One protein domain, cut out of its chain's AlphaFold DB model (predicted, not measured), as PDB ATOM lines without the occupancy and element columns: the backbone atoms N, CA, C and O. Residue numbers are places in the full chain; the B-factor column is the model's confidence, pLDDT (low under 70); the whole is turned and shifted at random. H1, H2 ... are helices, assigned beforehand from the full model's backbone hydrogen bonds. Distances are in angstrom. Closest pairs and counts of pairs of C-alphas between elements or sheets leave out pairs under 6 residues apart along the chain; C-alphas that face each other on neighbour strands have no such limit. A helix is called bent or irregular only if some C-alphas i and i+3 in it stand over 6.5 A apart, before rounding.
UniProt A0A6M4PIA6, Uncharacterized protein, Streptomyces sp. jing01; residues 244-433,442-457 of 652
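What this domain is: This is residues 244 to 433 and 442 to 457 of the 652 residues of an uncharacterized protein of Streptomyces sp. jing01 (UniProt A0A6M4PIA6). Helices H1 and H2 follow each other nearly in line, H10 runs beside H1, and H8 lies in the middle, packed on H2, H10 and H11. The short helices H3 to H7 gather round H2 as a lobe, and far from that lobe H11, H12 and H13 form an up-and-down bundle, each running against the one before. The printed part has 206 residues with thirteen named helices, H1 to H13 in order along the chain, and no named strand; the class is all helix. It is compact, with a radius of gyration of the C-alphas of 18.7 A and spans of 55 by 50 by 34 A.

How they stand to each other: H1, residues 249 to 261, touches H10, residues 359 to 378, the same way at a shallow tilt of 3 degrees; their closest C-alphas, of Leu 260 and Phe 369, are 7.1 A apart. H2, residues 263 to 277, touches H3, residues 282 to 288, with residues 272 to 276 of H2 alone; the closest C-alphas, of Ile 272 and Ala 285, are 6.2 A apart. H4, residues 290 to 295, is close to H2 but not clearly touching, the closest C-alphas, of Leu 268 and Glu 292, being 7.8 A apart. H5, residues 298 to 305, touches H2 with residues 265 to 269 of H2 alone; the closest C-alphas, of Val 269 and Val 304, are 6.0 A apart. H6, residues 310 to 313, is close to H7, residues 315 to 321, but not clearly touching; H7 touches H2, the closest C-alphas, of Thr 270 and Ala 321, being 5.9 A apart. H8, residues 324 to 334, touches H2, the closest C-alphas, of Ala 266 and Ala 325, being 4.8 A apart. H10 is the hub, touching H1, H8, H9, residues 338 to 341, H11, residues 390 to 402, and H12, residues 409 to 429; the C-alphas of Ala 370 and Met 400, the closest of H10 and H11, are 4.3 A apart. H11 and H12 form a hairpin, opposite ways at a shallow tilt of 28 degrees, with the closest C-alphas, of Val 390 and Thr 422, 5.2 A apart. H13, residues 442 to 455, touches H11, the closest C-alphas, of Val 391 and Ala 448, being 5.9 A apart. Every O i to N i+4 pair is within hydrogen-bond range in H1 to H5, H7, H8, H12 and H13, against 14 of 16 in H10 and 6 of 9 in H11; H6 and H9 are too short for such a pair.

Where its parts are: H1 begins at C-alpha 249, (27.122, 4.345, 33.612). H2 is 21.0 A long from first to last C-alpha, H10 28.6 A, H12 30.1 A and H13 20.2 A. H11 is irregular, but only just: C-alphas 392 and 395 are 6.6 A apart. H13 ends at C-alpha 455, (2.556, 15.828, 21.472).

The domain as a whole: The two C-alphas farthest apart, of Gln 284 and Phe 349, are 56.2 A apart. The links H9 to H10 and H10 to H11 are long. Residues 434 to 441 are not printed, and C-alphas 433 and 442 are 12.0 A apart across this cut. The pLDDT is under 70 at 21 residues, among them 384 to 391 and 429 to 433.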
ATOM      1  N   PRO A 244      26.355  14.852  32.237       94.31
ATOM      2  CA  PRO A 244      26.001  13.423  32.350       94.31
ATOM      3  C   PRO A 244      26.689  12.497  31.340       94.31
ATOM      4  O   PRO A 244      26.904  11.323  31.625       94.31
ATOM      5  N   TRP A 245      27.097  13.017  30.181       93.75
ATOM      6  CA  TRP A 245      27.836  12.257  29.169       93.75
ATOM      7  C   TRP A 245      29.259  11.851  29.605       93.75
ATOM      8  O   TRP A 245      29.809  10.913  29.031       93.75
ATOM      9  N   LEU A 246      29.837  12.512  30.621       94.00
ATOM     10  CA  LEU A 246      31.147  12.193  31.216       94.00
ATOM     11  C   LEU A 246      31.069  11.237  32.420       94.00
ATOM     12  O   LEU A 246      32.110  10.913  32.989       94.00
ATOM     13  N   VAL A 247      29.871  10.836  32.852       95.62
ATOM     14  CA  VAL A 247      29.674  10.064  34.086       95.62
ATOM     15  C   VAL A 247      29.693   8.564  33.789       95.62
ATOM     16  O   VAL A 247      29.126   8.103  32.800       95.62
ATOM     17  N   GLU A 248      30.342   7.787  34.657       95.00
ATOM     18  CA  GLU A 248      30.344   6.321  34.585       95.00
ATOM     19  C   GLU A 248      28.899   5.768  34.613       95.00
ATOM     20  O   GLU A 248      28.138   6.168  35.497       95.00
ATOM     21  N   PRO A 249      28.506   4.824  33.731       95.00
ATOM     22  CA  PRO A 249      27.122   4.345  33.612       95.00
ATOM     23  C   PRO A 249      26.433   3.970  34.933       95.00
ATOM     24  O   PRO A 249      25.322   4.427  35.199       95.00
ATOM     25  N   ALA A 250      27.102   3.199  35.796       95.31
ATOM     26  CA  ALA A 250      26.541   2.781  37.084       95.31
ATOM     27  C   ALA A 250      26.415   3.940  38.093       95.31
ATOM     28  O   ALA A 250      25.501   3.952  38.913       95.31
ATOM     29  N   LEU A 251      27.310   4.932  38.025       95.81
ATOM     30  CA  LEU A 251      27.242   6.128  38.866       95.81
ATOM     31  C   LEU A 251      26.150   7.090  38.387       95.81
ATOM     32  O   LEU A 251      25.469   7.710  39.201       95.81
ATOM     33  N   LEU A 252      25.955   7.189  37.070       96.50
ATOM     34  CA  LEU A 252      24.858   7.945  36.479       96.50
ATOM     35  C   LEU A 252      23.508   7.353  36.907       96.50
ATOM     36  O   LEU A 252      22.618   8.105  37.292       96.50
ATOM     37  N   GLU A 253      23.375   6.023  36.918       96.56
ATOM     38  CA  GLU A 253      22.180   5.340  37.424       96.56
ATOM     39  C   GLU A 253      21.965   5.543  38.938       96.56
ATOM     40  O   GLU A 253      20.832   5.799  39.349       96.56
ATOM     41  N   GLU A 254      23.019   5.498  39.763       95.25
ATOM     42  CA  GLU A 254      22.945   5.795  41.206       95.25
ATOM     43  C   GLU A 254      22.433   7.224  41.460       95.25
ATOM     44  O   GLU A 254      21.452   7.427  42.179       95.25
ATOM     45  N   VAL A 255      23.068   8.225  40.838       95.38
ATOM     46  CA  VAL A 255      22.714   9.642  41.010       95.38
ATOM     47  C   VAL A 255      21.318   9.931  40.453       95.38
ATOM     48  O   VAL A 255      20.552  10.652  41.092       95.38
ATOM     49  N   ALA A 256      20.956   9.340  39.311       96.06
ATOM     50  CA  ALA A 256      19.616   9.447  38.742       96.06
ATOM     51  C   ALA A 256      18.555   8.843  39.672       96.06
ATOM     52  O   ALA A 256      17.542   9.483  39.939       96.06
ATOM     53  N   THR A 257      18.794   7.645  40.212       94.88
ATOM     54  CA  THR A 257      17.848   6.961  41.108       94.88
ATOM     55  C   THR A 257      17.652   7.749  42.404       94.88
ATOM     56  O   THR A 257      16.515   8.051  42.758       94.88
ATOM     57  N   ARG A 258      18.737   8.213  43.036       91.06
ATOM     58  CA  ARG A 258      18.674   9.072  44.232       91.06
ATOM     59  C   ARG A 258      17.993  10.422  43.973       91.06
ATOM     60  O   ARG A 258      17.340  10.974  44.857       91.06
ATOM     61  N   HIS A 259      18.119  10.969  42.763       93.12
ATOM     62  CA  HIS A 259      17.363  12.158  42.360       93.12
ATOM     63  C   HIS A 259      15.864  11.842  42.264       93.12
ATOM     64  O   HIS A 259      15.072  12.555  42.877       93.12
ATOM     65  N   LEU A 260      15.477  10.742  41.603       93.50
ATOM     66  CA  LEU A 260      14.081  10.292  41.505       93.50
ATOM     67  C   LEU A 260      13.437  10.017  42.875       93.50
ATOM     68  O   LEU A 260      12.286  10.395  43.075       93.50
ATOM     69  N   GLU A 261      14.164   9.430  43.831       89.81
ATOM     70  CA  GLU A 261      13.689   9.221  45.212       89.81
ATOM     71  C   GLU A 261      13.200  10.535  45.853       89.81
ATOM     72  O   GLU A 261      12.123  10.581  46.448       89.81
ATOM     73  N   SER A 262      13.919  11.644  45.629       86.69
ATOM     74  CA  SER A 262      13.583  12.965  46.192       86.69
ATOM     75  C   SER A 262      12.244  13.557  45.716       86.69
ATOM     76  O   SER A 262      11.763  14.538  46.295       86.69
ATOM     77  N   PHE A 263      11.616  12.977  44.685       91.75
ATOM     78  CA  PHE A 263      10.267  13.343  44.248       91.75
ATOM     79  C   PHE A 263       9.190  12.948  45.272       91.75
ATOM     80  O   PHE A 263       8.173  13.640  45.374       91.75
ATOM     81  N   ALA A 264       9.407  11.898  46.078       88.75
ATOM     82  CA  ALA A 264       8.449  11.457  47.097       88.75
ATOM     83  C   ALA A 264       8.116  12.589  48.088       88.75
ATOM     84  O   ALA A 264       6.942  12.893  48.319       88.75
ATOM     85  N   ARG A 265       9.139  13.317  48.558       87.94
ATOM     86  CA  ARG A 265       9.001  14.556  49.344       87.94
ATOM     87  C   ARG A 265       8.117  15.606  48.656       87.94
ATOM     88  O   ARG A 265       7.265  16.209  49.305       87.94
ATOM     89  N   ALA A 266       8.274  15.822  47.348       90.81
ATOM     90  CA  ALA A 266       7.475  16.801  46.601       90.81
ATOM     91  C   ALA A 266       5.998  16.378  46.456       90.81
ATOM     92  O   ALA A 266       5.103  17.231  46.491       90.81
ATOM     93  N   VAL A 267       5.723  15.075  46.343       92.44
ATOM     94  CA  VAL A 267       4.363  14.505  46.380       92.44
ATOM     95  C   VAL A 267       3.735  14.647  47.768       92.44
ATOM     96  O   VAL A 267       2.573  15.051  47.861       92.44
ATOM     97  N   LEU A 268       4.490  14.370  48.835       89.94
ATOM     98  CA  LEU A 268       4.015  14.479  50.215       89.94
ATOM     99  C   LEU A 268       3.631  15.925  50.565       89.94
ATOM    100  O   LEU A 268       2.495  16.156  50.977       89.94
ATOM    101  N   VAL A 269       4.498  16.909  50.277       89.75
ATOM    102  CA  VAL A 269       4.162  18.342  50.425       89.75
ATOM    103  C   VAL A 269       2.914  18.698  49.612       89.75
ATOM    104  O   VAL A 269       1.994  19.305  50.147       89.75
ATOM    105  N   THR A 270       2.814  18.255  48.353       91.50
ATOM    106  CA  THR A 270       1.633  18.527  47.508       91.50
ATOM    107  C   THR A 270       0.331  18.026  48.149       91.50
ATOM    108  O   THR A 270      -0.673  18.738  48.145       91.50
ATOM    109  N   ARG A 271       0.333  16.808  48.710       91.75
ATOM    110  CA  ARG A 271      -0.848  16.178  49.329       91.75
ATOM    111  C   ARG A 271      -1.200  16.799  50.687       91.75
ATOM    112  O   ARG A 271      -2.383  17.007  50.963       91.75
ATOM    113  N   ILE A 272      -0.197  17.156  51.490       88.81
ATOM    114  CA  ILE A 272      -0.364  17.872  52.761       88.81
ATOM    115  C   ILE A 272      -0.913  19.284  52.528       88.81
ATOM    116  O   ILE A 272      -1.930  19.647  53.114       88.81
ATOM    117  N   SER A 273      -0.304  20.073  51.640       87.75
ATOM    118  CA  SER A 273      -0.720  21.461  51.404       87.75
ATOM    119  C   SER A 273      -2.119  21.559  50.800       87.75
ATOM    120  O   SER A 273      -2.878  22.434  51.209       87.75
ATOM    121  N   ARG A 274      -2.510  20.631  49.909       89.56
ATOM    122  CA  ARG A 274      -3.902  20.555  49.431       89.56
ATOM    123  C   ARG A 274      -4.861  20.151  50.542       89.56
ATOM    124  O   ARG A 274      -5.884  20.796  50.692       89.56
ATOM    125  N   SER A 275      -4.501  19.184  51.388       88.88
ATOM    126  CA  SER A 275      -5.306  18.849  52.573       88.88
ATOM    127  C   SER A 275      -5.543  20.061  53.487       88.88
ATOM    128  O   SER A 275      -6.647  20.219  54.000       88.88
ATOM    129  N   CYS A 276      -4.543  20.936  53.649       86.06
ATOM    130  CA  CYS A 276      -4.671  22.170  54.431       86.06
ATOM    131  C   CYS A 276      -5.544  23.224  53.723       86.06
ATOM    132  O   CYS A 276      -6.482  23.743  54.324       86.06
ATOM    133  N   ARG A 277      -5.299  23.476  52.426       86.31
ATOM    134  CA  ARG A 277      -6.131  24.329  51.547       86.31
ATOM    135  C   ARG A 277      -7.606  23.908  51.569       86.31
ATOM    136  O   ARG A 277      -8.495  24.752  51.604       86.31
ATOM    137  N   ASP A 278      -7.847  22.599  51.570       87.00
ATOM    138  CA  ASP A 278      -9.170  21.976  51.517       87.00
ATOM    139  C   ASP A 278      -9.818  21.835  52.920       87.00
ATOM    140  O   ASP A 278     -10.909  21.275  53.043       87.00
ATOM    141  N   GLY A 279      -9.184  22.374  53.977       83.06
ATOM    142  CA  GLY A 279      -9.812  22.645  55.280       83.06
ATOM    143  C   GLY A 279      -9.251  21.917  56.509       83.06
ATOM    144  O   GLY A 279      -9.816  22.072  57.592       83.06
ATOM    145  N   LEU A 280      -8.179  21.124  56.395       88.00
ATOM    146  CA  LEU A 280      -7.543  20.479  57.558       88.00
ATOM    147  C   LEU A 280      -6.555  21.418  58.264       88.00
ATOM    148  O   LEU A 280      -5.778  22.121  57.626       88.00
ATOM    149  N   THR A 281      -6.531  21.388  59.597       86.31
ATOM    150  CA  THR A 281      -5.488  22.087  60.369       86.31
ATOM    151  C   THR A 281      -4.124  21.392  60.217       86.31
ATOM    152  O   THR A 281      -4.085  20.177  59.996       86.31
ATOM    153  N   PRO A 282      -2.990  22.095  60.418       83.44
ATOM    154  CA  PRO A 282      -1.661  21.476  60.360       83.44
ATOM    155  C   PRO A 282      -1.465  20.301  61.332       83.44
ATOM    156  O   PRO A 282      -0.682  19.398  61.055       83.44
ATOM    157  N   MET A 283      -2.184  20.271  62.461       84.38
ATOM    158  CA  MET A 283      -2.173  19.135  63.392       84.38
ATOM    159  C   MET A 283      -2.882  17.909  62.795       84.38
ATOM    160  O   MET A 283      -2.299  16.830  62.737       84.38
ATOM    161  N   GLN A 284      -4.091  18.086  62.255       89.06
ATOM    162  CA  GLN A 284      -4.841  17.008  61.593       89.06
ATOM    163  C   GLN A 284      -4.155  16.524  60.305       89.06
ATOM    164  O   GLN A 284      -4.298  15.366  59.919       89.06
ATOM    165  N   ALA A 285      -3.393  17.392  59.630       86.44
ATOM    166  CA  ALA A 285      -2.538  16.999  58.517       86.44
ATOM    167  C   ALA A 285      -1.388  16.087  58.988       86.44
ATOM    168  O   ALA A 285      -1.192  15.025  58.399       86.44
ATOM    169  N   ARG A 286      -0.682  16.433  60.077       86.81
ATOM    170  CA  ARG A 286       0.348  15.560  60.677       86.81
ATOM    171  C   ARG A 286      -0.221  14.195  61.073       86.81
ATOM    172  O   ARG A 286       0.371  13.182  60.723       86.81
ATOM    173  N   GLU A 287      -1.395  14.156  61.707       89.81
ATOM    174  CA  GLU A 287      -2.101  12.905  62.037       89.81
ATOM    175  C   GLU A 287      -2.445  12.083  60.782       89.81
ATOM    176  O   GLU A 287      -2.158  10.890  60.716       89.81
ATOM    177  N   ARG A 288      -3.017  12.723  59.751       90.75
ATOM    178  CA  ARG A 288      -3.441  12.065  58.503       90.75
ATOM    179  C   ARG A 288      -2.283  11.483  57.685       90.75
ATOM    180  O   ARG A 288      -2.497  10.518  56.953       90.75
ATOM    181  N   TYR A 289      -1.094  12.076  57.773       90.44
ATOM    182  CA  TYR A 289       0.099  11.672  57.021       90.44
ATOM    183  C   TYR A 289       1.192  11.048  57.913       90.44
ATOM    184  O   TYR A 289       2.332  10.908  57.471       90.44
ATOM    185  N   ALA A 290       0.861  10.644  59.146       88.12
ATOM    186  CA  ALA A 290       1.820  10.188  60.157       88.12
ATOM    187  C   ALA A 290       2.689   9.000  59.708       88.12
ATOM    188  O   ALA A 290       3.900   9.015  59.933       88.12
ATOM    189  N   ASP A 291       2.111   8.006  59.031       89.25
ATOM    190  CA  ASP A 291       2.856   6.853  58.502       89.25
ATOM    191  C   ASP A 291       3.853   7.276  57.409       89.25
ATOM    192  O   ASP A 291       4.998   6.824  57.389       89.25
ATOM    193  N   GLU A 292       3.449   8.198  56.527       88.44
ATOM    194  CA  GLU A 292       4.291   8.700  55.434       88.44
ATOM    195  C   GLU A 292       5.431   9.591  55.962       88.44
ATOM    196  O   GLU A 292       6.573   9.467  55.519       88.44
ATOM    197  N   LEU A 293       5.152  10.426  56.969       85.56
ATOM    198  CA  LEU A 293       6.154  11.216  57.694       85.56
ATOM    199  C   LEU A 293       7.122  10.322  58.487       85.56
ATOM    200  O   LEU A 293       8.319  10.603  58.552       85.56
ATOM    201  N   THR A 294       6.632   9.222  59.061       86.62
ATOM    202  CA  THR A 294       7.457   8.257  59.802       86.62
ATOM    203  C   THR A 294       8.375   7.476  58.859       86.62
ATOM    204  O   THR A 294       9.541   7.262  59.194       86.62
ATOM    205  N   ALA A 295       7.904   7.113  57.663       85.81
ATOM    206  CA  ALA A 295       8.713   6.455  56.636       85.81
ATOM    207  C   ALA A 295       9.764   7.380  55.982       85.81
ATOM    208  O   ALA A 295      10.809   6.895  55.548       85.81
ATOM    209  N   ALA A 296       9.511   8.693  55.917       82.06
ATOM    210  CA  ALA A 296      10.436   9.675  55.349       82.06
ATOM    211  C   ALA A 296      11.741   9.822  56.161       82.06
ATOM    212  O   ALA A 296      11.766   9.622  57.380       82.06
ATOM    213  N   SER A 297      12.832  10.222  55.499       80.62
ATOM    214  CA  SER A 297      14.103  10.529  56.172       80.62
ATOM    215  C   SER A 297      14.041  11.852  56.952       80.62
ATOM    216  O   SER A 297      13.165  12.686  56.723       80.62
ATOM    217  N   GLN A 298      14.982  12.082  57.878       78.69
ATOM    218  CA  GLN A 298      14.929  13.270  58.740       78.69
ATOM    219  C   GLN A 298      15.006  14.591  57.951       78.69
ATOM    220  O   GLN A 298      14.231  15.493  58.238       78.69
ATOM    221  N   GLU A 299      15.843  14.686  56.910       74.88
ATOM    222  CA  GLU A 299      15.903  15.881  56.044       74.88
ATOM    223  C   GLU A 299      14.567  16.133  55.321       74.88
ATOM    224  O   GLU A 299      14.181  17.275  55.068       74.88
ATOM    225  N   GLU A 300      13.837  15.071  54.979       76.50
ATOM    226  CA  GLU A 300      12.539  15.187  54.324       76.50
ATOM    227  C   GLU A 300      11.448  15.616  55.304       76.50
ATOM    228  O   GLU A 300      10.662  16.496  54.956       76.50
ATOM    229  N   ARG A 301      11.448  15.088  56.536       82.25
ATOM    230  CA  ARG A 301      10.579  15.566  57.627       82.25
ATOM    231  C   ARG A 301      10.849  17.037  57.936       82.25
ATOM    232  O   ARG A 301       9.931  17.843  57.855       82.25
ATOM    233  N   ASP A 302      12.108  17.400  58.186       81.00
ATOM    234  CA  ASP A 302      12.539  18.773  58.496       81.00
ATOM    235  C   ASP A 302      12.205  19.763  57.366       81.00
ATOM    236  O   ASP A 302      12.052  20.961  57.610       81.00
ATOM    237  N   TYR A 303      12.110  19.286  56.120       79.50
ATOM    238  CA  TYR A 303      11.643  20.077  54.983       79.50
ATOM    239  C   TYR A 303      10.114  20.197  54.945       79.50
ATOM    240  O   TYR A 303       9.613  21.290  54.703       79.50
ATOM    241  N   VAL A 304       9.372  19.103  55.163       80.19
ATOM    242  CA  VAL A 304       7.897  19.077  55.121       80.19
ATOM    243  C   VAL A 304       7.282  19.870  56.277       80.19
ATOM    244  O   VAL A 304       6.345  20.633  56.053       80.19
ATOM    245  N   GLU A 305       7.833  19.747  57.487       80.81
ATOM    246  CA  GLU A 305       7.354  20.431  58.695       80.81
ATOM    247  C   GLU A 305       7.357  21.962  58.550       80.81
ATOM    248  O   GLU A 305       6.408  22.614  58.974       80.81
ATOM    249  N   ARG A 306       8.315  22.537  57.807       78.88
ATOM    250  CA  ARG A 306       8.350  23.982  57.488       78.88
ATOM    251  C   ARG A 306       7.148  24.476  56.679       78.88
ATOM    252  O   ARG A 306       6.883  25.669  56.651       78.88
ATOM    253  N   PHE A 307       6.424  23.589  55.997       71.81
ATOM    254  CA  PHE A 307       5.176  23.919  55.290       71.81
ATOM    255  C   PHE A 307       3.924  23.609  56.127       71.81
ATOM    256  O   PHE A 307       2.805  23.728  55.628       71.81
ATOM    257  N   LEU A 308       4.109  23.215  57.390       74.62
ATOM    258  CA  LEU A 308       3.083  22.999  58.412       74.62
ATOM    259  C   LEU A 308       3.193  24.003  59.580       74.62
ATOM    260  O   LEU A 308       2.377  23.950  60.504       74.62
ATOM    261  N   ASP A 309       4.164  24.918  59.531       76.12
ATOM    262  CA  ASP A 309       4.269  26.084  60.413       76.12
ATOM    263  C   ASP A 309       3.232  27.157  60.032       76.12
ATOM    264  O   ASP A 309       2.947  27.378  58.852       76.12
ATOM    265  N   GLU A 310       2.656  27.838  61.026       66.44
ATOM    266  CA  GLU A 310       1.519  28.752  60.817       66.44
ATOM    267  C   GLU A 310       1.891  29.992  59.984       66.44
ATOM    268  O   GLU A 310       1.128  30.395  59.107       66.44
ATOM    269  N   GLU A 311       3.097  30.539  60.169       63.53
ATOM    270  CA  GLU A 311       3.621  31.664  59.371       63.53
ATOM    271  C   GLU A 311       3.755  31.312  57.874       63.53
ATOM    272  O   GLU A 311       3.614  32.167  56.997       63.53
ATOM    273  N   MET A 312       3.958  30.028  57.566       64.88
ATOM    274  CA  MET A 312       4.129  29.509  56.207       64.88
ATOM    275  C   MET A 312       2.799  29.140  55.525       64.88
ATOM    276  O   MET A 312       2.794  28.830  54.334       64.88
ATOM    277  N   GLN A 313       1.653  29.261  56.212       65.50
ATOM    278  CA  GLN A 313       0.311  29.073  55.628       65.50
ATOM    279  C   GLN A 313      -0.214  30.294  54.845       65.50
ATOM    280  O   GLN A 313      -1.390  30.336  54.476       65.50
ATOM    281  N   SER A 314       0.622  31.297  54.551       71.12
ATOM    282  CA  SER A 314       0.215  32.409  53.680       71.12
ATOM    283  C   SER A 314      -0.221  31.902  52.293       71.12
ATOM    284  O   SER A 314       0.407  31.012  51.715       71.12
ATOM    285  N   GLY A 315      -1.288  32.476  51.725       69.12
ATOM    286  CA  GLY A 315      -1.923  31.944  50.506       69.12
ATOM    287  C   GLY A 315      -0.992  31.817  49.289       69.12
ATOM    288  O   GLY A 315      -1.159  30.911  48.476       69.12
ATOM    289  N   TYR A 316       0.039  32.664  49.191       69.56
ATOM    290  CA  TYR A 316       1.073  32.553  48.156       69.56
ATOM    291  C   TYR A 316       1.951  31.304  48.340       69.56
ATOM    292  O   TYR A 316       2.131  30.527  47.399       69.56
ATOM    293  N   VAL A 317       2.447  31.070  49.562       72.25
ATOM    294  CA  VAL A 317       3.265  29.894  49.899       72.25
ATOM    295  C   VAL A 317       2.431  28.615  49.794       72.25
ATOM    296  O   VAL A 317       2.889  27.638  49.205       72.25
ATOM    297  N   GLN A 318       1.178  28.636  50.262       75.00
ATOM    298  CA  GLN A 318       0.262  27.499  50.157       75.00
ATOM    299  C   GLN A 318      -0.050  27.143  48.689       75.00
ATOM    300  O   GLN A 318      -0.025  25.962  48.334       75.00
ATOM    301  N   SER A 319      -0.258  28.136  47.815       75.94
ATOM    302  CA  SER A 319      -0.456  27.925  46.371       75.94
ATOM    303  C   SER A 319       0.778  27.299  45.704       75.94
ATOM    304  O   SER A 319       0.664  26.277  45.017       75.94
ATOM    305  N   MET A 320       1.982  27.818  45.990       79.12
ATOM    306  CA  MET A 320       3.237  27.200  45.539       79.12
ATOM    307  C   MET A 320       3.371  25.751  46.026       79.12
ATOM    308  O   MET A 320       3.679  24.856  45.235       79.12
ATOM    309  N   ALA A 321       3.108  25.503  47.310       83.81
ATOM    310  CA  ALA A 321       3.255  24.189  47.921       83.81
ATOM    311  C   ALA A 321       2.264  23.162  47.332       83.81
ATOM    312  O   ALA A 321       2.653  22.026  47.042       83.81
ATOM    313  N   CYS A 322       1.036  23.585  47.005       87.56
ATOM    314  CA  CYS A 322       0.037  22.783  46.285       87.56
ATOM    315  C   CYS A 322       0.450  22.387  44.852       87.56
ATOM    316  O   CYS A 322      -0.179  21.496  44.271       87.56
ATOM    317  N   ARG A 323       1.496  22.998  44.274       87.25
ATOM    318  CA  ARG A 323       2.077  22.636  42.965       87.25
ATOM    319  C   ARG A 323       3.439  21.929  43.067       87.25
ATOM    320  O   ARG A 323       4.034  21.656  42.026       87.25
ATOM    321  N   SER A 324       3.929  21.585  44.266       89.38
ATOM    322  CA  SER A 324       5.309  21.099  44.490       89.38
ATOM    323  C   SER A 324       5.739  19.940  43.581       89.38
ATOM    324  O   SER A 324       6.829  19.993  43.017       89.38
ATOM    325  N   ALA A 325       4.893  18.924  43.381       92.38
ATOM    326  CA  ALA A 325       5.200  17.785  42.509       92.38
ATOM    327  C   ALA A 325       5.341  18.193  41.027       92.38
ATOM    328  O   ALA A 325       6.262  17.746  40.347       92.38
ATOM    329  N   VAL A 326       4.476  19.092  40.538       91.12
ATOM    330  CA  VAL A 326       4.545  19.626  39.164       91.12
ATOM    331  C   VAL A 326       5.783  20.514  39.002       91.12
ATOM    332  O   VAL A 326       6.543  20.354  38.051       91.12
ATOM    333  N   ALA A 327       6.050  21.394  39.971       88.75
ATOM    334  CA  ALA A 327       7.234  22.252  39.983       88.75
ATOM    335  C   ALA A 327       8.554  21.456  40.084       88.75
ATOM    336  O   ALA A 327       9.586  21.907  39.586       88.75
ATOM    337  N   TRP A 328       8.534  20.270  40.705       92.19
ATOM    338  CA  TRP A 328       9.672  19.353  40.730       92.19
ATOM    339  C   TRP A 328       9.950  18.777  39.336       92.19
ATOM    340  O   TRP A 328      11.064  18.954  38.847       92.19
ATOM    341  N   VAL A 329       8.957  18.181  38.652       92.62
ATOM    342  CA  VAL A 329       9.175  17.610  37.301       92.62
ATOM    343  C   VAL A 329       9.476  18.688  36.260       92.62
ATOM    344  O   VAL A 329      10.301  18.470  35.373       92.62
ATOM    345  N   GLU A 330       8.891  19.883  36.402       90.00
ATOM    346  CA  GLU A 330       9.194  21.031  35.545       90.00
ATOM    347  C   GLU A 330      10.663  21.463  35.683       90.00
ATOM    348  O   GLU A 330      11.350  21.644  34.674       90.00
ATOM    349  N   ARG A 331      11.164  21.603  36.921       88.50
ATOM    350  CA  ARG A 331      12.565  21.964  37.185       88.50
ATOM    351  C   ARG A 331      13.509  20.858  36.721       88.50
ATOM    352  O   ARG A 331      14.457  21.138  35.990       88.50
ATOM    353  N   ALA A 332      13.229  19.613  37.100       91.31
ATOM    354  CA  ALA A 332      14.039  18.454  36.753       91.31
ATOM    355  C   ALA A 332      14.171  18.304  35.228       91.31
ATOM    356  O   ALA A 332      15.288  18.288  34.717       91.31
ATOM    357  N   GLY A 333      13.061  18.312  34.481       87.81
ATOM    358  CA  GLY A 333      13.077  18.185  33.021       87.81
ATOM    359  C   GLY A 333      13.782  19.337  32.287       87.81
ATOM    360  O   GLY A 333      14.372  19.116  31.232       87.81
ATOM    361  N   LYS A 334      13.763  20.560  32.842       85.38
ATOM    362  CA  LYS A 334      14.423  21.742  32.248       85.38
ATOM    363  C   LYS A 334      15.895  21.895  32.637       85.38
ATOM    364  O   LYS A 334      16.646  22.531  31.898       85.38
ATOM    365  N   GLN A 335      16.297  21.341  33.779       86.56
ATOM    366  CA  GLN A 335      17.650  21.440  34.326       86.56
ATOM    367  C   GLN A 335      18.269  20.044  34.480       86.56
ATOM    368  O   GLN A 335      18.954  19.579  33.573       86.56
ATOM    369  N   THR A 336      18.015  19.363  35.601       89.88
ATOM    370  CA  THR A 336      18.797  18.197  36.044       89.88
ATOM    371  C   THR A 336      18.698  16.962  35.142       89.88
ATOM    372  O   THR A 336      19.599  16.141  35.167       89.88
ATOM    373  N   TRP A 337      17.643  16.830  34.336       93.75
ATOM    374  CA  TRP A 337      17.401  15.694  33.434       93.75
ATOM    375  C   TRP A 337      17.451  16.066  31.949       93.75
ATOM    376  O   TRP A 337      17.326  15.191  31.093       93.75
ATOM    377  N   ARG A 338      17.647  17.351  31.619       90.38
ATOM    378  CA  ARG A 338      17.476  17.893  30.259       90.38
ATOM    379  C   ARG A 338      18.224  17.091  29.189       90.38
ATOM    380  O   ARG A 338      17.629  16.713  28.182       90.38
ATOM    381  N   PHE A 339      19.508  16.814  29.420       90.62
ATOM    382  CA  PHE A 339      20.360  16.093  28.468       90.62
ATOM    383  C   PHE A 339      20.158  14.572  28.480       90.62
ATOM    384  O   PHE A 339      20.472  13.934  27.484       90.62
ATOM    385  N   LEU A 340      19.619  13.987  29.557       90.38
ATOM    386  CA  LEU A 340      19.227  12.570  29.577       90.38
ATOM    387  C   LEU A 340      17.962  12.347  28.744       90.38
ATOM    388  O   LEU A 340      17.883  11.404  27.963       90.38
ATOM    389  N   LEU A 341      16.994  13.257  28.878       86.25
ATOM    390  CA  LEU A 341      15.737  13.231  28.134       86.25
ATOM    391  C   LEU A 341      15.925  13.641  26.664       86.25
ATOM    392  O   LEU A 341      15.183  13.168  25.806       86.25
ATOM    393  N   ASN A 342      16.919  14.484  26.358       84.44
ATOM    394  CA  ASN A 342      17.232  14.930  24.996       84.44
ATOM    395  C   ASN A 342      18.753  14.881  24.713       84.44
ATOM    396  O   ASN A 342      19.399  15.933  24.644       84.44
ATOM    397  N   PRO A 343      19.359  13.693  24.493       84.25
ATOM    398  CA  PRO A 343      20.809  13.567  24.284       84.25
ATOM    399  C   PRO A 343      21.359  14.368  23.097       84.25
ATOM    400  O   PRO A 343      22.511  14.798  23.122       84.25
ATOM    401  N   GLY A 344      20.530  14.640  22.081       78.81
ATOM    402  CA  GLY A 344      20.882  15.487  20.934       78.81
ATOM    403  C   GLY A 344      21.091  16.975  21.259       78.81
ATOM    404  O   GLY A 344      21.688  17.687  20.452       78.81
ATOM    405  N   GLU A 345      20.652  17.456  22.428       82.44
ATOM    406  CA  GLU A 345      20.957  18.812  22.911       82.44
ATOM    407  C   GLU A 345      22.357  18.921  23.537       82.44
ATOM    408  O   GLU A 345      22.903  20.022  23.646       82.44
ATOM    409  N   ALA A 346      22.971  17.799  23.932       85.12
ATOM    410  CA  ALA A 346      24.327  17.781  24.465       85.12
ATOM    411  C   ALA A 346      25.336  17.945  23.316       85.12
ATOM    412  O   ALA A 346      25.732  16.974  22.671       85.12
ATOM    413  N   GLN A 347      25.748  19.187  23.046       81.62
ATOM    414  CA  GLN A 347      26.616  19.531  21.914       81.62
ATOM    415  C   GLN A 347      27.888  20.296  22.318       81.62
ATOM    416  O   GLN A 347      28.006  20.866  23.406       81.62
ATOM    417  N   HIS A 348      28.861  20.321  21.407       78.62
ATOM    418  CA  HIS A 348      30.089  21.104  21.485       78.62
ATOM    419  C   HIS A 348      30.459  21.611  20.088       78.62
ATOM    420  O   HIS A 348      30.679  20.811  19.181       78.62
ATOM    421  N   PHE A 349      30.483  22.935  19.892       78.38
ATOM    422  CA  PHE A 349      30.731  23.564  18.584       78.38
ATOM    423  C   PHE A 349      29.885  22.959  17.434       78.38
ATOM    424  O   PHE A 349      30.381  22.720  16.335       78.38
ATOM    425  N   GLY A 350      28.608  22.662  17.710       77.50
ATOM    426  CA  GLY A 350      27.662  22.062  16.757       77.50
ATOM    427  C   GLY A 350      27.810  20.552  16.519       77.50
ATOM    428  O   GLY A 350      27.060  19.991  15.726       77.50
ATOM    429  N   ARG A 351      28.750  19.871  17.190       77.00
ATOM    430  CA  ARG A 351      28.881  18.403  17.168       77.00
ATOM    431  C   ARG A 351      28.207  17.787  18.401       77.00
ATOM    432  O   ARG A 351      28.336  18.375  19.476       77.00
ATOM    433  N   PRO A 352      27.537  16.624  18.303       85.00
ATOM    434  CA  PRO A 352      27.073  15.881  19.476       85.00
ATOM    435  C   PRO A 352      28.219  15.536  20.439       85.00
ATOM    436  O   PRO A 352      29.363  15.366  20.016       85.00
ATOM    437  N   ARG A 353      27.915  15.421  21.734       87.56
ATOM    438  CA  ARG A 353      28.831  14.860  22.736       87.56
ATOM    439  C   ARG A 353      28.962  13.348  22.564       87.56
ATOM    440  O   ARG A 353      27.989  12.663  22.259       87.56
ATOM    441  N   GLU A 354      30.157  12.838  22.832       88.75
ATOM    442  CA  GLU A 354      30.383  11.418  23.103       88.75
ATOM    443  C   GLU A 354      29.889  11.102  24.523       88.75
ATOM    444  O   GLU A 354      30.114  11.892  25.443       88.75
ATOM    445  N   TRP A 355      29.193   9.974  24.683       90.44
ATOM    446  CA  TRP A 355      28.578   9.531  25.937       90.44
ATOM    447  C   TRP A 355      29.238   8.240  26.427       90.44
ATOM    448  O   TRP A 355      29.406   7.307  25.646       90.44
ATOM    449  N   LEU A 356      29.544   8.158  27.726       92.25
ATOM    450  CA  LEU A 356      29.963   6.899  28.363       92.25
ATOM    451  C   LEU A 356      28.790   5.924  28.585       92.25
ATOM    452  O   LEU A 356      28.994   4.713  28.646       92.25
ATOM    453  N   ALA A 357      27.564   6.441  28.706       91.19
ATOM    454  CA  ALA A 357      26.340   5.652  28.824       91.19
ATOM    455  C   ALA A 357      25.861   5.118  27.463       91.19
ATOM    456  O   ALA A 357      25.880   5.836  26.459       91.19
ATOM    457  N   SER A 358      25.368   3.874  27.434       86.50
ATOM    458  CA  SER A 358      24.689   3.320  26.257       86.50
ATOM    459  C   SER A 358      23.337   4.002  26.026       86.50
ATOM    460  O   SER A 358      22.702   4.492  26.962       86.50
ATOM    461  N   GLN A 359      22.860   3.995  24.777       86.19
ATOM    462  CA  GLN A 359      21.534   4.532  24.450       86.19
ATOM    463  C   GLN A 359      20.416   3.785  25.199       86.19
ATOM    464  O   GLN A 359      19.462   4.415  25.643       86.19
ATOM    465  N   ASP A 360      20.580   2.478  25.429       83.25
ATOM    466  CA  ASP A 360      19.631   1.659  26.193       83.25
ATOM    467  C   ASP A 360      19.512   2.121  27.656       83.25
ATOM    468  O   ASP A 360      18.408   2.190  28.195       83.25
ATOM    469  N   LEU A 361      20.630   2.498  28.295       88.44
ATOM    470  CA  LEU A 361      20.617   3.048  29.653       88.44
ATOM    471  C   LEU A 361      19.945   4.426  29.688       88.44
ATOM    472  O   LEU A 361      19.142   4.690  30.580       88.44
ATOM    473  N   LEU A 362      20.224   5.292  28.708       89.12
ATOM    474  CA  LEU A 362      19.580   6.607  28.615       89.12
ATOM    475  C   LEU A 362      18.060   6.475  28.416       89.12
ATOM    476  O   LEU A 362      17.297   7.150  29.107       89.12
ATOM    477  N   ALA A 363      17.613   5.552  27.559       84.81
ATOM    478  CA  ALA A 363      16.196   5.245  27.361       84.81
ATOM    479  C   ALA A 363      15.541   4.651  28.625       84.81
ATOM    480  O   ALA A 363      14.426   5.035  28.987       84.81
ATOM    481  N   ALA A 364      16.232   3.759  29.344       88.00
ATOM    482  CA  ALA A 364      15.740   3.198  30.601       88.00
ATOM    483  C   ALA A 364      15.601   4.265  31.705       88.00
ATOM    484  O   ALA A 364      14.594   4.289  32.414       88.00
ATOM    485  N   LEU A 365      16.568   5.183  31.826       93.00
ATOM    486  CA  LEU A 365      16.493   6.315  32.756       93.00
ATOM    487  C   LEU A 365      15.372   7.293  32.369       93.00
ATOM    488  O   LEU A 365      14.592   7.691  33.237       93.00
ATOM    489  N   GLY A 366      15.227   7.613  31.079       90.56
ATOM    490  CA  GLY A 366      14.106   8.405  30.563       90.56
ATOM    491  C   GLY A 366      12.749   7.772  30.888       90.56
ATOM    492  O   GLY A 366      11.857   8.458  31.389       90.56
ATOM    493  N   THR A 367      12.623   6.451  30.726       90.19
ATOM    494  CA  THR A 367      11.411   5.695  31.086       90.19
ATOM    495  C   THR A 367      11.096   5.786  32.583       90.19
ATOM    496  O   THR A 367       9.941   6.001  32.953       90.19
ATOM    497  N   ARG A 368      12.101   5.687  33.470       94.25
ATOM    498  CA  ARG A 368      11.902   5.853  34.928       94.25
ATOM    499  C   ARG A 368      11.425   7.265  35.285       94.25
ATOM    500  O   ARG A 368      10.491   7.409  36.075       94.25
ATOM    501  N   PHE A 369      12.010   8.299  34.677       94.12
ATOM    502  CA  PHE A 369      11.570   9.688  34.853       94.12
ATOM    503  C   PHE A 369      10.138   9.913  34.342       94.12
ATOM    504  O   PHE A 369       9.332  10.579  34.998       94.12
ATOM    505  N   ALA A 370       9.794   9.331  33.192       90.12
ATOM    506  CA  ALA A 370       8.462   9.426  32.610       90.12
ATOM    507  C   ALA A 370       7.403   8.707  33.467       90.12
ATOM    508  O   ALA A 370       6.335   9.267  33.714       90.12
ATOM    509  N   ALA A 371       7.718   7.522  34.001       91.56
ATOM    510  CA  ALA A 371       6.845   6.790  34.918       91.56
ATOM    511  C   ALA A 371       6.533   7.592  36.196       91.56
ATOM    512  O   ALA A 371       5.381   7.657  36.615       91.56
ATOM    513  N   ILE A 372       7.526   8.273  36.776       92.50
ATOM    514  CA  ILE A 372       7.328   9.179  37.921       92.50
ATOM    515  C   ILE A 372       6.548  10.448  37.530       92.50
ATOM    516  O   ILE A 372       5.696  10.928  38.284       92.50
ATOM    517  N   SER A 373       6.753  10.957  36.314       93.06
ATOM    518  CA  SER A 373       6.011  12.110  35.790       93.06
ATOM    519  C   SER A 373       4.510  11.832  35.600       93.06
ATOM    520  O   SER A 373       3.712  12.768  35.679       93.06
ATOM    521  N   LEU A 374       4.086  10.566  35.461       92.50
ATOM    522  CA  LEU A 374       2.664  10.192  35.499       92.50
ATOM    523  C   LEU A 374       2.006  10.552  36.841       92.50
ATOM    524  O   LEU A 374       0.869  11.021  36.852       92.50
ATOM    525  N   THR A 375       2.711  10.412  37.969       93.69
ATOM    526  CA  THR A 375       2.203  10.826  39.288       93.69
ATOM    527  C   THR A 375       2.026  12.346  39.362       93.69
ATOM    528  O   THR A 375       1.006  12.824  39.861       93.69
ATOM    529  N   ALA A 376       2.968  13.117  38.806       93.25
ATOM    530  CA  ALA A 376       2.839  14.572  38.703       93.25
ATOM    531  C   ALA A 376       1.662  14.988  37.798       93.25
ATOM    532  O   ALA A 376       0.933  15.918  38.137       93.25
ATOM    533  N   LEU A 377       1.415  14.268  36.696       92.75
ATOM    534  CA  LEU A 377       0.271  14.489  35.802       92.75
ATOM    535  C   LEU A 377      -1.077  14.103  36.442       92.75
ATOM    536  O   LEU A 377      -2.078  14.809  36.272       92.75
ATOM    537  N   GLY A 378      -1.109  13.030  37.234       91.25
ATOM    538  CA  GLY A 378      -2.256  12.669  38.069       91.25
ATOM    539  C   GLY A 378      -2.613  13.799  39.038       91.25
ATOM    540  O   GLY A 378      -3.759  14.253  39.065       91.25
ATOM    541  N   LEU A 379      -1.604  14.340  39.728       91.38
ATOM    542  CA  LEU A 379      -1.717  15.486  40.637       91.38
ATOM    543  C   LEU A 379      -1.869  16.850  39.935       91.38
ATOM    544  O   LEU A 379      -2.080  17.849  40.624       91.38
ATOM    545  N   TRP A 380      -1.767  16.946  38.608       91.88
ATOM    546  CA  TRP A 380      -1.856  18.233  37.912       91.88
ATOM    547  C   TRP A 380      -3.266  18.839  38.010       91.88
ATOM    548  O   TRP A 380      -4.261  18.193  37.656       91.88
ATOM    549  N   GLU A 381      -3.306  20.093  38.464       87.25
ATOM    550  CA  GLU A 381      -4.465  20.990  38.534       87.25
ATOM    551  C   GLU A 381      -4.155  22.255  37.696       87.25
ATOM    552  O   GLU A 381      -2.995  22.698  37.673       87.25
ATOM    553  N   PRO A 382      -5.146  22.843  36.999       79.44
ATOM    554  CA  PRO A 382      -4.955  24.089  36.261       79.44
ATOM    555  C   PRO A 382      -4.658  25.243  37.226       79.44
ATOM    556  O   PRO A 382      -5.256  25.342  38.293       79.44
ATOM    557  N   ASP A 383      -3.735  26.123  36.843       72.50
ATOM    558  CA  ASP A 383      -3.389  27.300  37.639       72.50
ATOM    559  C   ASP A 383      -4.368  28.445  37.333       72.50
ATOM    560  O   ASP A 383      -4.379  28.968  36.216       72.50
ATOM    561  N   THR A 384      -5.232  28.790  38.290       63.25
ATOM    562  CA  THR A 384      -6.244  29.853  38.140       63.25
ATOM    563  C   THR A 384      -5.715  31.245  38.468       63.25
ATOM    564  O   THR A 384      -6.286  32.232  38.004       63.25
ATOM    565  N   ASP A 385      -4.630  31.320  39.241       57.09
ATOM    566  CA  ASP A 385      -4.185  32.543  39.916       57.09
ATOM    567  C   ASP A 385      -2.861  33.068  39.327       57.09
ATOM    568  O   ASP A 385      -2.524  34.249  39.467       57.09
ATOM    569  N   SER A 386      -2.112  32.211  38.624       57.09
ATOM    570  CA  SER A 386      -0.923  32.594  37.870       57.09
ATOM    571  C   SER A 386      -1.239  33.648  36.806       57.09
ATOM    572  O   SER A 386      -1.965  33.421  35.839       57.09
ATOM    573  N   ARG A 387      -0.555  34.793  36.916       50.62
ATOM    574  CA  ARG A 387      -0.542  35.855  35.894       50.62
ATOM    575  C   ARG A 387       0.212  35.458  34.611       50.62
ATOM    576  O   ARG A 387       0.234  36.236  33.661       50.62
ATOM    577  N   TYR A 388       0.835  34.277  34.584       51.22
ATOM    578  CA  TYR A 388       1.626  33.748  33.469       51.22
ATOM    579  C   TYR A 388       0.976  32.479  32.885       51.22
ATOM    580  O   TYR A 388       0.503  31.633  33.650       51.22
ATOM    581  N   PRO A 389       0.950  32.304  31.550       52.66
ATOM    582  CA  PRO A 389       0.207  31.220  30.907       52.66
ATOM    583  C   PRO A 389       0.831  29.827  31.114       52.66
ATOM    584  O   PRO A 389       2.042  29.664  31.252       52.66
ATOM    585  N   VAL A 390      -0.022  28.800  31.012       60.97
ATOM    586  CA  VAL A 390       0.233  27.359  31.272       60.97
ATOM    587  C   VAL A 390       1.307  26.713  30.359       60.97
ATOM    588  O   VAL A 390       1.662  25.550  30.517       60.97
ATOM    589  N   VAL A 391       1.915  27.476  29.441       66.19
ATOM    590  CA  VAL A 391       2.971  27.038  28.500       66.19
ATOM    591  C   VAL A 391       4.119  26.287  29.190       66.19
ATOM    592  O   VAL A 391       4.701  25.374  28.604       66.19
ATOM    593  N   ARG A 392       4.423  26.625  30.451       70.94
ATOM    594  CA  ARG A 392       5.481  25.987  31.250       70.94
ATOM    595  C   ARG A 392       5.335  24.467  31.389       70.94
ATOM    596  O   ARG A 392       6.376  23.809  31.471       70.94
ATOM    597  N   ASP A 393       4.107  23.938  31.367       79.19
ATOM    598  CA  ASP A 393       3.804  22.516  31.581       79.19
ATOM    599  C   ASP A 393       3.986  21.636  30.325       79.19
ATOM    600  O   ASP A 393       4.229  20.434  30.442       79.19
ATOM    601  N   LEU A 394       3.952  22.208  29.114       83.56
ATOM    602  CA  LEU A 394       4.072  21.428  27.870       83.56
ATOM    603  C   LEU A 394       5.429  20.720  27.723       83.56
ATOM    604  O   LEU A 394       5.491  19.633  27.152       83.56
ATOM    605  N   GLY A 395       6.511  21.313  28.236       81.62
ATOM    606  CA  GLY A 395       7.865  20.774  28.073       81.62
ATOM    607  C   GLY A 395       8.117  19.472  28.830       81.62
ATOM    608  O   GLY A 395       8.666  18.534  28.258       81.62
ATOM    609  N   TRP A 396       7.682  19.383  30.092       86.00
ATOM    610  CA  TRP A 396       7.830  18.144  30.862       86.00
ATOM    611  C   TRP A 396       6.817  17.084  30.404       86.00
ATOM    612  O   TRP A 396       7.160  15.905  30.348       86.00
ATOM    613  N   LEU A 397       5.618  17.498  29.966       89.19
ATOM    614  CA  LEU A 397       4.630  16.603  29.360       89.19
ATOM    615  C   LEU A 397       5.141  15.969  28.055       89.19
ATOM    616  O   LEU A 397       4.990  14.765  27.862       89.19
ATOM    617  N   GLN A 398       5.771  16.749  27.169       86.31
ATOM    618  CA  GLN A 398       6.388  16.230  25.946       86.31
ATOM    619  C   GLN A 398       7.483  15.206  26.270       86.31
ATOM    620  O   GLN A 398       7.482  14.119  25.697       86.31
ATOM    621  N   ALA A 399       8.384  15.529  27.204       82.69
ATOM    622  CA  ALA A 399       9.454  14.621  27.609       82.69
ATOM    623  C   ALA A 399       8.909  13.317  28.218       82.69
ATOM    624  O   ALA A 399       9.393  12.243  27.879       82.69
ATOM    625  N   MET A 400       7.859  13.388  29.045       88.94
ATOM    626  CA  MET A 400       7.180  12.198  29.561       88.94
ATOM    627  C   MET A 400       6.632  11.321  28.424       88.94
ATOM    628  O   MET A 400       6.889  10.125  28.402       88.94
ATOM    629  N   LEU A 401       5.894  11.898  27.470       86.25
ATOM    630  CA  LEU A 401       5.232  11.128  26.408       86.25
ATOM    631  C   LEU A 401       6.213  10.505  25.401       86.25
ATOM    632  O   LEU A 401       5.921   9.440  24.872       86.25
ATOM    633  N   VAL A 402       7.368  11.133  25.155       86.69
ATOM    634  CA  VAL A 402       8.432  10.588  24.284       86.69
ATOM    635  C   VAL A 402       9.127   9.370  24.908       86.69
ATOM    636  O   VAL A 402       9.581   8.495  24.176       86.69
ATOM    637  N   HIS A 403       9.208   9.304  26.241       85.62
ATOM    638  CA  HIS A 403       9.947   8.267  26.974       85.62
ATOM    639  C   HIS A 403       9.057   7.190  27.620       85.62
ATOM    640  O   HIS A 403       9.553   6.359  28.376       85.62
ATOM    641  N   LEU A 404       7.750   7.164  27.333       80.88
ATOM    642  CA  LEU A 404       6.871   6.054  27.722       80.88
ATOM    643  C   LEU A 404       6.818   4.998  26.601       80.88
ATOM    644  O   LEU A 404       6.398   5.338  25.496       80.88
ATOM    645  N   PRO A 405       7.163   3.718  26.859       74.50
ATOM    646  CA  PRO A 405       7.074   2.657  25.848       74.50
ATOM    647  C   PRO A 405       5.622   2.326  25.471       74.50
ATOM    648  O   PRO A 405       5.346   1.920  24.347       74.50
ATOM    649  N   GLU A 406       4.689   2.540  26.398       77.44
ATOM    650  CA  GLU A 406       3.252   2.575  26.150       77.44
ATOM    651  C   GLU A 406       2.654   3.724  26.973       77.44
ATOM    652  O   GLU A 406       2.970   3.882  28.153       77.44
ATOM    653  N   ILE A 407       1.792   4.538  26.358       81.50
ATOM    654  CA  ILE A 407       1.116   5.654  27.033       81.50
ATOM    655  C   ILE A 407      -0.268   5.167  27.506       81.50
ATOM    656  O   ILE A 407      -1.117   4.901  26.645       81.50
ATOM    657  N   PRO A 408      -0.553   5.085  28.823       83.06
ATOM    658  CA  PRO A 408      -1.860   4.652  29.330       83.06
ATOM    659  C   PRO A 408      -2.989   5.607  28.923       83.06
ATOM    660  O   PRO A 408      -2.776   6.817  28.842       83.06
ATOM    661  N   ASP A 409      -4.210   5.108  28.720       80.81
ATOM    662  CA  ASP A 409      -5.326   5.951  28.256       80.81
ATOM    663  C   ASP A 409      -5.687   7.093  29.218       80.81
ATOM    664  O   ASP A 409      -6.006   8.192  28.765       80.81
ATOM    665  N   GLU A 410      -5.562   6.896  30.533       84.12
ATOM    666  CA  GLU A 410      -5.718   7.974  31.522       84.12
ATOM    667  C   GLU A 410      -4.671   9.083  31.323       84.12
ATOM    668  O   GLU A 410      -4.996  10.273  31.375       84.12
ATOM    669  N   ALA A 411      -3.429   8.710  31.000       86.25
ATOM    670  CA  ALA A 411      -2.367   9.652  30.664       86.25
ATOM    671  C   ALA A 411      -2.641  10.350  29.323       86.25
ATOM    672  O   ALA A 411      -2.467  11.566  29.232       86.25
ATOM    673  N   ARG A 412      -3.161   9.639  28.306       85.06
ATOM    674  CA  ARG A 412      -3.620  10.251  27.039       85.06
ATOM    675  C   ARG A 412      -4.744  11.263  27.290       85.06
ATOM    676  O   ARG A 412      -4.751  12.327  26.675       85.06
ATOM    677  N   GLN A 413      -5.678  10.973  28.198       86.62
ATOM    678  CA  GLN A 413      -6.766  11.882  28.579       86.62
ATOM    679  C   GLN A 413      -6.250  13.114  29.339       86.62
ATOM    680  O   GLN A 413      -6.520  14.240  28.920       86.62
ATOM    681  N   LYS A 414      -5.445  12.934  30.394       88.75
ATOM    682  CA  LYS A 414      -4.829  14.045  31.142       88.75
ATOM    683  C   LYS A 414      -3.914  14.910  30.265       88.75
ATOM    684  O   LYS A 414      -4.001  16.131  30.337       88.75
ATOM    685  N   ALA A 415      -3.114  14.319  29.375       88.38
ATOM    686  CA  ALA A 415      -2.295  15.061  28.413       88.38
ATOM    687  C   ALA A 415      -3.151  15.937  27.478       88.38
ATOM    688  O   ALA A 415      -2.832  17.107  27.251       88.38
ATOM    689  N   ARG A 416      -4.283  15.410  26.985       88.44
ATOM    690  CA  ARG A 416      -5.253  16.182  26.188       88.44
ATOM    691  C   ARG A 416      -5.853  17.345  26.989       88.44
ATOM    692  O   ARG A 416      -6.004  18.420  26.414       88.44
ATOM    693  N   LEU A 417      -6.130  17.176  28.287       88.50
ATOM    694  CA  LEU A 417      -6.607  18.258  29.165       88.50
ATOM    695  C   LEU A 417      -5.557  19.371  29.346       88.50
ATOM    696  O   LEU A 417      -5.890  20.542  29.173       88.50
ATOM    697  N   VAL A 418      -4.285  19.034  29.596       87.94
ATOM    698  CA  VAL A 418      -3.191  20.030  29.689       87.94
ATOM    699  C   VAL A 418      -3.040  20.808  28.373       87.94
ATOM    700  O   VAL A 418      -2.916  22.036  28.376       87.94
ATOM    701  N   VAL A 419      -3.121  20.122  27.227       86.94
ATOM    702  CA  VAL A 419      -3.103  20.759  25.898       86.94
ATOM    703  C   VAL A 419      -4.335  21.650  25.670       86.94
ATOM    704  O   VAL A 419      -4.204  22.721  25.075       86.94
ATOM    705  N   GLN A 420      -5.521  21.258  26.143       86.25
ATOM    706  CA  GLN A 420      -6.746  22.064  26.047       86.25
ATOM    707  C   GLN A 420      -6.670  23.335  26.901       86.25
ATOM    708  O   GLN A 420      -6.902  24.423  26.373       86.25
ATOM    709  N   GLU A 421      -6.275  23.238  28.170       84.88
ATOM    710  CA  GLU A 421      -6.123  24.407  29.045       84.88
ATOM    711  C   GLU A 421      -4.968  25.317  28.598       84.88
ATOM    712  O   GLU A 421      -5.107  26.539  28.626       84.88
ATOM    713  N   THR A 422      -3.880  24.774  28.039       82.31
ATOM    714  CA  THR A 422      -2.829  25.616  27.437       82.31
ATOM    715  C   THR A 422      -3.338  26.358  26.193       82.31
ATOM    716  O   THR A 422      -3.081  27.554  26.038       82.31
ATOM    717  N   ARG A 423      -4.125  25.704  25.323       82.69
ATOM    718  CA  ARG A 423      -4.796  26.361  24.181       82.69
ATOM    719  C   ARG A 423      -5.780  27.441  24.643       82.69
ATOM    720  O   ARG A 423      -5.845  28.500  24.018       82.69
ATOM    721  N   ARG A 424      -6.510  27.205  25.737       80.12
ATOM    722  CA  ARG A 424      -7.419  28.174  26.368       80.12
ATOM    723  C   ARG A 424      -6.649  29.383  26.901       80.12
ATOM    724  O   ARG A 424      -6.981  30.501  26.524       80.12
ATOM    725  N   ALA A 425      -5.586  29.170  27.677       76.38
ATOM    726  CA  ALA A 425      -4.735  30.230  28.221       76.38
ATOM    727  C   ALA A 425      -4.130  31.115  27.115       76.38
ATOM    728  O   ALA A 425      -4.271  32.336  27.165       76.38
ATOM    729  N   LEU A 426      -3.551  30.509  26.069       76.06
ATOM    730  CA  LEU A 426      -3.038  31.229  24.893       76.06
ATOM    731  C   LEU A 426      -4.135  32.047  24.184       76.06
ATOM    732  O   LEU A 426      -3.888  33.171  23.751       76.06
ATOM    733  N   SER A 427      -5.355  31.507  24.091       74.19
ATOM    734  CA  SER A 427      -6.496  32.185  23.458       74.19
ATOM    735  C   SER A 427      -7.050  33.342  24.299       74.19
ATOM    736  O   SER A 427      -7.463  34.354  23.741       74.19
ATOM    737  N   THR A 428      -7.051  33.227  25.631       71.12
ATOM    738  CA  THR A 428      -7.419  34.320  26.549       71.12
ATOM    739  C   THR A 428      -6.371  35.433  26.520       71.12
ATOM    740  O   THR A 428      -6.710  36.613  26.418       71.12
ATOM    741  N   TRP A 429      -5.088  35.067  26.553       65.81
ATOM    742  CA  TRP A 429      -3.974  36.011  26.503       65.81
ATOM    743  C   TRP A 429      -3.968  36.817  25.190       65.81
ATOM    744  O   TRP A 429      -3.924  38.048  25.219       65.81
ATOM    745  N   SER A 430      -4.194  36.145  24.054       63.00
ATOM    746  CA  SER A 430      -4.367  36.761  22.726       63.00
ATOM    747  C   SER A 430      -5.637  37.622  22.563       63.00
ATOM    748  O   SER A 430      -5.840  38.183  21.488       63.00
ATOM    749  N   ARG A 431      -6.511  37.707  23.576       59.69
ATOM    750  CA  ARG A 431      -7.734  38.539  23.581       59.69
ATOM    751  C   ARG A 431      -7.737  39.624  24.662       59.69
ATOM    752  O   ARG A 431      -8.694  40.383  24.744       59.69
ATOM    753  N   THR A 432      -6.705  39.677  25.503       57.94
ATOM    754  CA  THR A 432      -6.558  40.669  26.588       57.94
ATOM    755  C   THR A 432      -5.486  41.721  26.297       57.94
ATOM    756  O   THR A 432      -5.411  42.718  27.009       57.94
ATOM    757  N   HIS A 433      -4.685  41.528  25.246       54.91
ATOM    758  CA  HIS A 433      -3.610  42.430  24.839       54.91
ATOM    759  C   HIS A 433      -3.874  42.966  23.421       54.91
ATOM    760  O   HIS A 433      -3.408  42.391  22.444       54.91
ATOM    761  N   TRP A 442       5.568  36.419  21.793       68.88
ATOM    762  CA  TRP A 442       5.374  35.784  20.483       68.88
ATOM    763  C   TRP A 442       6.176  34.478  20.365       68.88
ATOM    764  O   TRP A 442       5.636  33.464  19.917       68.88
ATOM    765  N   GLU A 443       7.434  34.460  20.819       69.19
ATOM    766  CA  GLU A 443       8.269  33.254  20.814       69.19
ATOM    767  C   GLU A 443       7.735  32.147  21.730       69.19
ATOM    768  O   GLU A 443       7.699  30.990  21.313       69.19
ATOM    769  N   GLU A 444       7.280  32.472  22.942       70.75
ATOM    770  CA  GLU A 444       6.614  31.512  23.835       70.75
ATOM    771  C   GLU A 444       5.359  30.923  23.182       70.75
ATOM    772  O   GLU A 444       5.171  29.704  23.170       70.75
ATOM    773  N   SER A 445       4.545  31.768  22.542       72.69
ATOM    774  CA  SER A 445       3.356  31.337  21.797       72.69
ATOM    775  C   SER A 445       3.682  30.468  20.578       72.69
ATOM    776  O   SER A 445       2.874  29.613  20.205       72.69
ATOM    777  N   ARG A 446       4.844  30.667  19.941       78.75
ATOM    778  CA  ARG A 446       5.346  29.808  18.860       78.75
ATOM    779  C   ARG A 446       5.799  28.452  19.409       78.75
ATOM    780  O   ARG A 446       5.289  27.429  18.954       78.75
ATOM    781  N   ARG A 447       6.666  28.446  20.429       77.50
ATOM    782  CA  ARG A 447       7.169  27.224  21.087       77.50
ATOM    783  C   ARG A 447       6.017  26.357  21.602       77.50
ATOM    784  O   ARG A 447       5.983  25.165  21.321       77.50
ATOM    785  N   ALA A 448       5.014  26.952  22.251       79.12
ATOM    786  CA  ALA A 448       3.842  26.223  22.742       79.12
ATOM    787  C   ALA A 448       3.071  25.491  21.624       79.12
ATOM    788  O   ALA A 448       2.648  24.348  21.800       79.12
ATOM    789  N   LYS A 449       2.905  26.124  20.453       80.50
ATOM    790  CA  LYS A 449       2.251  25.510  19.283       80.50
ATOM    791  C   LYS A 449       3.088  24.374  18.695       80.50
ATOM    792  O   LYS A 449       2.529  23.342  18.332       80.50
ATOM    793  N   GLU A 450       4.406  24.541  18.635       81.50
ATOM    794  CA  GLU A 450       5.341  23.514  18.162       81.50
ATOM    795  C   GLU A 450       5.302  22.271  19.064       81.50
ATOM    796  O   GLU A 450       5.083  21.169  18.565       81.50
ATOM    797  N   GLN A 451       5.370  22.440  20.388       82.81
ATOM    798  CA  GLN A 451       5.288  21.327  21.344       82.81
ATOM    799  C   GLN A 451       3.943  20.591  21.280       82.81
ATOM    800  O   GLN A 451       3.911  19.362  21.273       82.81
ATOM    801  N   ILE A 452       2.827  21.319  21.151       86.06
ATOM    802  CA  ILE A 452       1.500  20.719  20.923       86.06
ATOM    803  C   ILE A 452       1.484  19.881  19.633       86.06
ATOM    804  O   ILE A 452       0.906  18.794  19.620       86.06
ATOM    805  N   ASN A 453       2.131  20.350  18.565       81.06
ATOM    806  CA  ASN A 453       2.213  19.625  17.296       81.06
ATOM    807  C   ASN A 453       3.134  18.392  17.352       81.06
ATOM    808  O   ASN A 453       2.967  17.507  16.519       81.06
ATOM    809  N   THR A 454       4.052  18.289  18.319       83.00
ATOM    810  CA  THR A 454       4.823  17.058  18.589       83.00
ATOM    811  C   THR A 454       4.093  16.106  19.542       83.00
ATOM    812  O   THR A 454       4.157  14.896  19.361       83.00
ATOM    813  N   ILE A 455       3.350  16.628  20.523       85.00
ATOM    814  CA  ILE A 455       2.556  15.828  21.472       85.00
ATOM    815  C   ILE A 455       1.390  15.105  20.775       85.00
ATOM    816  O   ILE A 455       1.098  13.956  21.094       85.00
ATOM    817  N   MET A 456       0.707  15.760  19.829       85.19
ATOM    818  CA  MET A 456      -0.506  15.204  19.209       85.19
ATOM    819  C   MET A 456      -0.282  13.960  18.316       85.19
ATOM    820  O   MET A 456      -1.157  13.097  18.344       85.19
ATOM    821  N   PRO A 457       0.814  13.823  17.538       79.19
ATOM    822  CA  PRO A 457       1.101  12.608  16.766       79.19
ATOM    823  C   PRO A 457       1.634  11.431  17.589       79.19
ATOM    824  O   PRO A 457       1.487  10.300  17.150       79.19
TER     825      PRO A 457